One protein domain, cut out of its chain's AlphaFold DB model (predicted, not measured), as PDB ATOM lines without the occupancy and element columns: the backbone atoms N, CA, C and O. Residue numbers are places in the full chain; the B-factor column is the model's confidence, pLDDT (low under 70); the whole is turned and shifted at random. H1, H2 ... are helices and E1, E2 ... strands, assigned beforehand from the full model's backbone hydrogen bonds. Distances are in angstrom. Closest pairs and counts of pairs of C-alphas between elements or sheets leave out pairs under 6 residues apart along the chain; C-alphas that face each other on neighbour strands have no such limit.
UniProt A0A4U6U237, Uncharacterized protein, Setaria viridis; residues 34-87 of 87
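What this domain is: This is residues 34 to 87 of the 87 residues of an uncharacterized protein of Setaria viridis (UniProt A0A4U6U237). A small antiparallel sheet of three strands, E1, E3 and E2, has one short helix, H1, set slantwise over one face, while its other face bears no named helix. Two loops, residues 41 to 48 and 70 to 80, lie at the end of the sheet where E1 and E2 end and E3 begins. The printed part has 54 residues, with one named helix and three named strands in the order E1, H1, E2, E3, and the strands stand in the sheet as E1, E3, E2. The class is mixed, helices and strands, though under half of the residues are in named elements. The whole is compact, with a radius of gyration of the C-alphas of 10.4 A and spans of 29 by 21 by 13 A.

How they stand to each other: The edge strand E1, residues 38 to 40, is antiparallel to the inner strand E3, residues 81 to 86, at 158 degrees between their directions. N 39 and O 82 are 2.8 A apart, within hydrogen-bond range, as are N 82 and O 39, also 2.8 A. H1, residues 49 to 58, is on the sheet at a height over the sheet of 8.3 A, in two layers, a helix on one face of a sheet. It lies over E3 and, only just, over E2, residues 64 to 69, with 3 of its 10 C-alphas falling on E2. On the local plane its line and that of E3 stand at 51 degrees, and it runs slantwise to the strands. The closest C-alphas of H1 and E3 are those of Cys 56 and Cys 84, 5.6 A apart. Those of H1 and E2 are Asn 53 and Thr 66, 5.8 A apart. In H1 every O i to N i+4 pair is within hydrogen-bond range. E2, the other edge strand, forms a hairpin with E3, antiparallel at 158 degrees, with N 67 and O 83 3.0 A apart and N 83 and O 67 2.8 A apart, both within hydrogen-bond range. E1, H1 and E2 form a split strand-helix-strand unit, two strands that run the same way with E3 between them, and its crossover is right-handed.

Where its parts are: E1 runs from Cys 38, C-alpha at (-50.084, 25.408, -24.728), to Pro 40. H1 runs from Ile 49 to Glu 58 and is 14.2 A long from first to last C-alpha. E2, His 64 to Gly 69, measures 15.8 A, and E3, Tyr 81 to Pro 86, measures 16.3 A. E3 ends at C-alpha 86, (-41.541, 20.042, -17.569).

The domain as a whole: The C-alphas farthest apart are those of Gly 44 and Gln 87, at 29.0 A. The printed part has no cut, and Gln 87 is the chain's last residue. The link from E1 to H1 is short, that from H1 to E2 is tight, and that from E2 to E3, with 11 residues between them, is long. The mean pLDDT of the printed part is 70.6, and 22 residues are under 70: residues 34 to 37, 42 to 45, 62 to 63, 70 to 79 and 86 to 87.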
ATOM      1  N   LYS A  34     -48.600  24.534 -15.465       47.66
ATOM      2  CA  LYS A  34     -48.683  23.324 -16.313       47.66
ATOM      3  C   LYS A  34     -49.761  23.346 -17.412       47.66
ATOM      4  O   LYS A  34     -49.619  22.620 -18.388       47.66
ATOM      5  N   ASP A  35     -50.786  24.189 -17.293       46.41
ATOM      6  CA  ASP A  35     -51.878  24.330 -18.269       46.41
ATOM      7  C   ASP A  35     -51.758  25.586 -19.165       46.41
ATOM      8  O   ASP A  35     -52.485  25.753 -20.149       46.41
ATOM      9  N   SER A  36     -50.810  26.476 -18.864       53.78
ATOM     10  CA  SER A  36     -50.650  27.789 -19.507       53.78
ATOM     11  C   SER A  36     -49.701  27.771 -20.710       53.78
ATOM     12  O   SER A  36     -49.739  28.695 -21.524       53.78
ATOM     13  N   LEU A  37     -48.918  26.700 -20.877       68.56
ATOM     14  CA  LEU A  37     -47.833  26.567 -21.863       68.56
ATOM     15  C   LEU A  37     -48.247  25.892 -23.179       68.56
ATOM     16  O   LEU A  37     -47.410  25.385 -23.925       68.56
ATOM     17  N   CYS A  38     -49.549  25.853 -23.451       72.69
ATOM     18  CA  CYS A  38     -50.084  25.408 -24.728       72.69
ATOM     19  C   CYS A  38     -50.239  26.598 -25.681       72.69
ATOM     20  O   CYS A  38     -51.006  27.531 -25.399       72.69
ATOM     21  N   PHE A  39     -49.552  26.528 -26.819       75.12
ATOM     22  CA  PHE A  39     -49.591  27.501 -27.909       75.12
ATOM     23  C   PHE A  39     -50.336  26.904 -29.109       75.12
ATOM     24  O   PHE A  39     -50.219  25.700 -29.347       75.12
ATOM     25  N   PRO A  40     -51.108  27.697 -29.870       74.00
ATOM     26  CA  PRO A  40     -51.744  27.196 -31.083       74.00
ATOM     27  C   PRO A  40     -50.666  26.743 -32.077       74.00
ATOM     28  O   PRO A  40     -49.717  27.484 -32.348       74.00
ATOM     29  N   SER A  41     -50.796  25.527 -32.612       70.06
ATOM     30  CA  SER A  41     -50.010  25.104 -33.772       70.06
ATOM     31  C   SER A  41     -50.373  25.989 -34.964       70.06
ATOM     32  O   SER A  41     -51.465  26.559 -35.007       70.06
ATOM     33  N   GLN A  42     -49.452  26.135 -35.919       65.19
ATOM     34  CA  GLN A  42     -49.655  27.005 -37.079       65.19
ATOM     35  C   GLN A  42     -51.020  26.763 -37.733       65.19
ATOM     36  O   GLN A  42     -51.400  25.625 -38.014       65.19
ATOM     37  N   GLU A  43     -51.744  27.855 -37.979       56.44
ATOM     38  CA  GLU A  43     -53.111  27.817 -38.486       56.44
ATOM     39  C   GLU A  43     -53.179  27.032 -39.808       56.44
ATOM     40  O   GLU A  43     -52.467  27.327 -40.770       56.44
ATOM     41  N   GLY A  44     -54.005  25.982 -39.835       56.41
ATOM     42  CA  GLY A  44     -54.204  25.134 -41.013       56.41
ATOM     43  C   GLY A  44     -53.190  24.000 -41.208       56.41
ATOM     44  O   GLY A  44     -53.257  23.322 -42.236       56.41
ATOM     45  N   LYS A  45     -52.278  23.750 -40.257       64.88
ATOM     46  CA  LYS A  45     -51.382  22.581 -40.282       64.88
ATOM     47  C   LYS A  45     -51.533  21.712 -39.032       64.88
ATOM     48  O   LYS A  45     -51.743  22.253 -37.946       64.88
ATOM     49  N   PRO A  46     -51.395  20.379 -39.167       70.44
ATOM     50  CA  PRO A  46     -51.317  19.510 -38.004       70.44
ATOM     51  C   PRO A  46     -50.109  19.897 -37.140       70.44
ATOM     52  O   PRO A  46     -49.084  20.368 -37.642       70.44
ATOM     53  N   CYS A  47     -50.249  19.725 -35.834       76.81
ATOM     54  CA  CYS A  47     -49.205  19.894 -34.848       76.81
ATOM     55  C   CYS A  47     -48.124  18.845 -35.072       76.81
ATOM     56  O   CYS A  47     -48.322  17.643 -34.893       76.81
ATOM     57  N   ASP A  48     -46.960  19.328 -35.485       84.44
ATOM     58  CA  ASP A  48     -45.773  18.514 -35.640       84.44
ATOM     59  C   ASP A  48     -45.035  18.431 -34.299       84.44
ATOM     60  O   ASP A  48     -44.574  19.439 -33.757       84.44
ATOM     61  N   ILE A  49     -44.933  17.218 -33.749       82.88
ATOM     62  CA  ILE A  49     -44.282  16.975 -32.456       82.88
ATOM     63  C   ILE A  49     -42.808  17.399 -32.473       82.88
ATOM     64  O   ILE A  49     -42.316  17.875 -31.453       82.88
ATOM     65  N   GLN A  50     -42.091  17.262 -33.595       83.06
ATOM     66  CA  GLN A  50     -40.675  17.637 -33.660       83.06
ATOM     67  C   GLN A  50     -40.502  19.156 -33.617       83.06
ATOM     68  O   GLN A  50     -39.676  19.658 -32.855       83.06
ATOM     69  N   ALA A  51     -41.315  19.889 -34.375       82.75
ATOM     70  CA  ALA A  51     -41.365  21.344 -34.337       82.75
ATOM     71  C   ALA A  51     -41.797  21.842 -32.953       82.75
ATOM     72  O   ALA A  51     -41.185  22.757 -32.408       82.75
ATOM     73  N   CYS A  52     -42.796  21.196 -32.349       81.50
ATOM     74  CA  CYS A  52     -43.233  21.490 -30.990       81.50
ATOM     75  C   CYS A  52     -42.090  21.286 -29.978       81.50
ATOM     76  O   CYS A  52     -41.843  22.151 -29.142       81.50
ATOM     77  N   ASN A  53     -41.324  20.197 -30.101       82.38
ATOM     78  CA  ASN A  53     -40.202  19.887 -29.207       82.38
ATOM     79  C   ASN A  53     -39.086  20.928 -29.320       82.38
ATOM     80  O   ASN A  53     -38.539  21.382 -28.315       82.38
ATOM     81  N   GLN A  54     -38.785  21.339 -30.550       83.19
ATOM     82  CA  GLN A  54     -37.818  22.392 -30.819       83.19
ATOM     83  C   GLN A  54     -38.239  23.713 -30.162       83.19
ATOM     84  O   GLN A  54     -37.440  24.320 -29.449       83.19
ATOM     85  N   VAL A  55     -39.505  24.112 -30.319       80.38
ATOM     86  CA  VAL A  55     -40.051  25.320 -29.681       80.38
ATOM     87  C   VAL A  55     -39.973  25.221 -28.156       80.38
ATOM     88  O   VAL A  55     -39.561  26.179 -27.507       80.38
ATOM     89  N   CYS A  56     -40.302  24.072 -27.563       79.00
ATOM     90  CA  CYS A  56     -40.196  23.887 -26.115       79.00
ATOM     91  C   CYS A  56     -38.747  24.007 -25.611       79.00
ATOM     92  O   CYS A  56     -38.509  24.635 -24.578       79.00
ATOM     93  N   LYS A  57     -37.758  23.490 -26.352       80.00
ATOM     94  CA  LYS A  57     -36.334  23.689 -26.017       80.00
ATOM     95  C   LYS A  57     -35.936  25.157 -26.078       80.00
ATOM     96  O   LYS A  57     -35.289  25.647 -25.157       80.00
ATOM     97  N   GLU A  58     -36.328  25.849 -27.144       79.31
ATOM     98  CA  GLU A  58     -36.040  27.275 -27.336       79.31
ATOM     99  C   GLU A  58     -36.693  28.148 -26.258       79.31
ATOM    100  O   GLU A  58     -36.125  29.161 -25.860       79.31
ATOM    101  N   GLN A  59     -37.839  27.721 -25.721       73.56
ATOM    102  CA  GLN A  59     -38.505  28.378 -24.596       73.56
ATOM    103  C   GLN A  59     -37.921  28.038 -23.217       73.56
ATOM    104  O   GLN A  59     -38.433  28.510 -22.204       73.56
ATOM    105  N   GLY A  60     -36.828  27.274 -23.154       73.94
ATOM    106  CA  GLY A  60     -36.126  27.001 -21.901       73.94
ATOM    107  C   GLY A  60     -36.633  25.771 -21.153       73.94
ATOM    108  O   GLY A  60     -36.396  25.657 -19.953       73.94
ATOM    109  N   TYR A  61     -37.276  24.829 -21.851       71.81
ATOM    110  CA  TYR A  61     -37.610  23.513 -21.309       71.81
ATOM    111  C   TYR A  61     -36.626  22.450 -21.837       71.81
ATOM    112  O   TYR A  61     -36.900  21.796 -22.843       71.81
ATOM    113  N   PRO A  62     -35.443  22.271 -21.219       64.38
ATOM    114  CA  PRO A  62     -34.453  21.297 -21.684       64.38
ATOM    115  C   PRO A  62     -34.892  19.843 -21.455       64.38
ATOM    116  O   PRO A  62     -34.533  18.980 -22.252       64.38
ATOM    117  N   ASP A  63     -35.695  19.597 -20.416       67.06
ATOM    118  CA  ASP A  63     -36.259  18.293 -20.056       67.06
ATOM    119  C   ASP A  63     -37.787  18.425 -20.005       67.06
ATOM    120  O   ASP A  63     -38.350  19.008 -19.071       67.06
ATOM    121  N   HIS A  64     -38.449  18.051 -21.102       72.81
ATOM    122  CA  HIS A  64     -39.859  18.358 -21.305       72.81
ATOM    123  C   HIS A  64     -40.603  17.255 -22.036       72.81
ATOM    124  O   HIS A  64     -40.106  16.665 -22.998       72.81
ATOM    125  N   ASP A  65     -41.850  17.068 -21.631       75.50
ATOM    126  CA  ASP A  65     -42.838  16.317 -22.376       75.50
ATOM    127  C   ASP A  65     -43.537  17.248 -23.357       75.50
ATOM    128  O   ASP A  65     -44.125  18.273 -22.994       75.50
ATOM    129  N   THR A  66     -43.463  16.880 -24.633       78.31
ATOM    130  CA  THR A  66     -44.156  17.576 -25.711       78.31
ATOM    131  C   THR A  66     -45.460  16.879 -26.040       78.31
ATOM    132  O   THR A  66     -45.492  15.667 -26.262       78.31
ATOM    133  N   ARG A  67     -46.550  17.644 -26.111       76.75
ATOM    134  CA  ARG A  67     -47.862  17.119 -26.495       76.75
ATOM    135  C   ARG A  67     -48.492  17.968 -27.584       76.75
ATOM    136  O   ARG A  67     -48.581  19.184 -27.455       76.75
ATOM    137  N   CYS A  68     -48.961  17.287 -28.621       79.25
ATOM    138  CA  CYS A  68     -49.837  17.834 -29.643       79.25
ATOM    139  C   CYS A  68     -51.261  17.353 -29.365       79.25
ATOM    140  O   CYS A  68     -51.477  16.153 -29.184       79.25
ATOM    141  N   GLY A  69     -52.229  18.260 -29.295       73.31
ATOM    142  CA  GLY A  69     -53.612  17.862 -29.046       73.31
ATOM    143  C   GLY A  69     -54.600  19.015 -29.017       73.31
ATOM    144  O   GLY A  69     -54.267  20.153 -29.335       73.31
ATOM    145  N   HIS A  70     -55.836  18.705 -28.640       65.81
ATOM    146  CA  HIS A  70     -56.875  19.716 -28.468       65.81
ATOM    147  C   HIS A  70     -56.505  20.711 -27.357       65.81
ATOM    148  O   HIS A  70     -55.826  20.325 -26.400       65.81
ATOM    149  N   PRO A  71     -56.952  21.978 -27.465       64.94
ATOM    150  CA  PRO A  71     -56.656  22.988 -26.460       64.94
ATOM    151  C   PRO A  71     -57.099  22.544 -25.065       64.94
ATOM    152  O   PRO A  71     -58.128  21.868 -24.937       64.94
ATOM    153  N   PRO A  72     -56.390  22.982 -24.008       64.19
ATOM    154  CA  PRO A  72     -56.872  22.808 -22.649       64.19
ATOM    155  C   PRO A  72     -58.269  23.438 -22.489       64.19
ATOM    156  O   PRO A  72     -58.595  24.430 -23.162       64.19
ATOM    157  N   PRO A  73     -59.123  22.862 -21.623       62.22
ATOM    158  CA  PRO A  73     -60.491  23.330 -21.434       62.22
ATOM    159  C   PRO A  73     -60.507  24.827 -21.094       62.22
ATOM    160  O   PRO A  73     -59.777  25.288 -20.224       62.22
ATOM    161  N   GLY A  74     -61.330  25.596 -21.812       65.50
ATOM    162  CA  GLY A  74     -61.425  27.054 -21.658       65.50
ATOM    163  C   GLY A  74     -60.593  27.880 -22.648       65.50
ATOM    164  O   GLY A  74     -60.855  29.073 -22.772       65.50
ATOM    165  N   LYS A  75     -59.669  27.276 -23.416       61.50
ATOM    166  CA  LYS A  75     -58.906  27.987 -24.469       61.50
ATOM    167  C   LYS A  75     -59.547  27.998 -25.866       61.50
ATOM    168  O   LYS A  75     -58.937  28.532 -26.779       61.50
ATOM    169  N   GLY A  76     -60.770  27.472 -26.010       52.94
ATOM    170  CA  GLY A  76     -61.682  27.678 -27.150       52.94
ATOM    171  C   GLY A  76     -61.028  27.845 -28.529       52.94
ATOM    172  O   GLY A  76     -60.838  28.968 -28.982       52.94
ATOM    173  N   GLY A  77     -60.745  26.738 -29.221       59.06
ATOM    174  CA  GLY A  77     -60.228  26.759 -30.592       59.06
ATOM    175  C   GLY A  77     -60.341  25.395 -31.277       59.06
ATOM    176  O   GLY A  77     -60.196  24.364 -30.629       59.06
ATOM    177  N   ASN A  78     -60.592  25.387 -32.589       58.31
ATOM    178  CA  ASN A  78     -60.676  24.172 -33.419       58.31
ATOM    179  C   ASN A  78     -59.311  23.782 -34.031       58.31
ATOM    180  O   ASN A  78     -59.256  23.243 -35.133       58.31
ATOM    181  N   GLY A  79     -58.210  24.113 -33.353       63.06
ATOM    182  CA  GLY A  79     -56.845  23.868 -33.819       63.06
ATOM    183  C   GLY A  79     -56.097  22.900 -32.911       63.06
ATOM    184  O   GLY A  79     -56.451  22.738 -31.744       63.06
ATOM    185  N   GLU A  80     -55.051  22.270 -33.438       73.50
ATOM    186  CA  GLU A  80     -54.115  21.516 -32.607       73.50
ATOM    187  C   GLU A  80     -53.183  22.487 -31.875       73.50
ATOM    188  O   GLU A  80     -52.739  23.486 -32.437       73.50
ATOM    189  N   TYR A  81     -52.904  22.217 -30.607       78.69
ATOM    190  CA  TYR A  81     -52.023  23.007 -29.754       78.69
ATOM    191  C   TYR A  81     -50.757  22.218 -29.460       78.69
ATOM    192  O   TYR A  81     -50.805  21.007 -29.246       78.69
ATOM    193  N   CYS A  82     -49.640  22.934 -29.422       80.44
ATOM    194  CA  CYS A  82     -48.363  22.457 -28.921       80.44
ATOM    195  C   CYS A  82     -48.239  22.840 -27.447       80.44
ATOM    196  O   CYS A  82     -48.244  24.026 -27.115       80.44
ATOM    197  N   CYS A  83     -48.138  21.844 -26.573       79.75
ATOM    198  CA  CYS A  83     -47.979  22.018 -25.136       79.75
ATOM    199  C   CYS A  83     -46.596  21.543 -24.691       79.75
ATOM    200  O   CYS A  83     -46.199  20.410 -24.980       79.75
ATOM    201  N   CYS A  84     -45.907  22.403 -23.945       79.38
ATOM    202  CA  CYS A  84     -44.656  22.088 -23.267       79.38
ATOM    203  C   CYS A  84     -44.952  21.812 -21.793       79.38
ATOM    204  O   CYS A  84     -45.553  22.647 -21.119       79.38
ATOM    205  N   SER A  85     -44.547  20.660 -21.269       72.25
ATOM    206  CA  SER A  85     -44.614  20.375 -19.834       72.25
ATOM    207  C   SER A  85     -43.232  19.988 -19.323       72.25
ATOM    208  O   SER A  85     -42.596  19.153 -19.957       72.25
ATOM    209  N   PRO A  86     -42.742  20.563 -18.214       65.81
ATOM    210  CA  PRO A  86     -41.541  20.042 -17.569       65.81
ATOM    211  C   PRO A  86     -41.799  18.600 -17.111       65.81
ATOM    212  O   PRO A  86     -42.901  18.314 -16.626       65.81
ATOM    213  N   GLN A  87     -40.808  17.727 -17.303       59.03
ATOM    214  CA  GLN A  87     -40.864  16.328 -16.863       59.03
ATOM    215  C   GLN A  87     -40.852  16.211 -15.329       59.03
ATOM    216  O   GLN A  87     -40.226  17.073 -14.665       59.03
TER     217      GLN A  87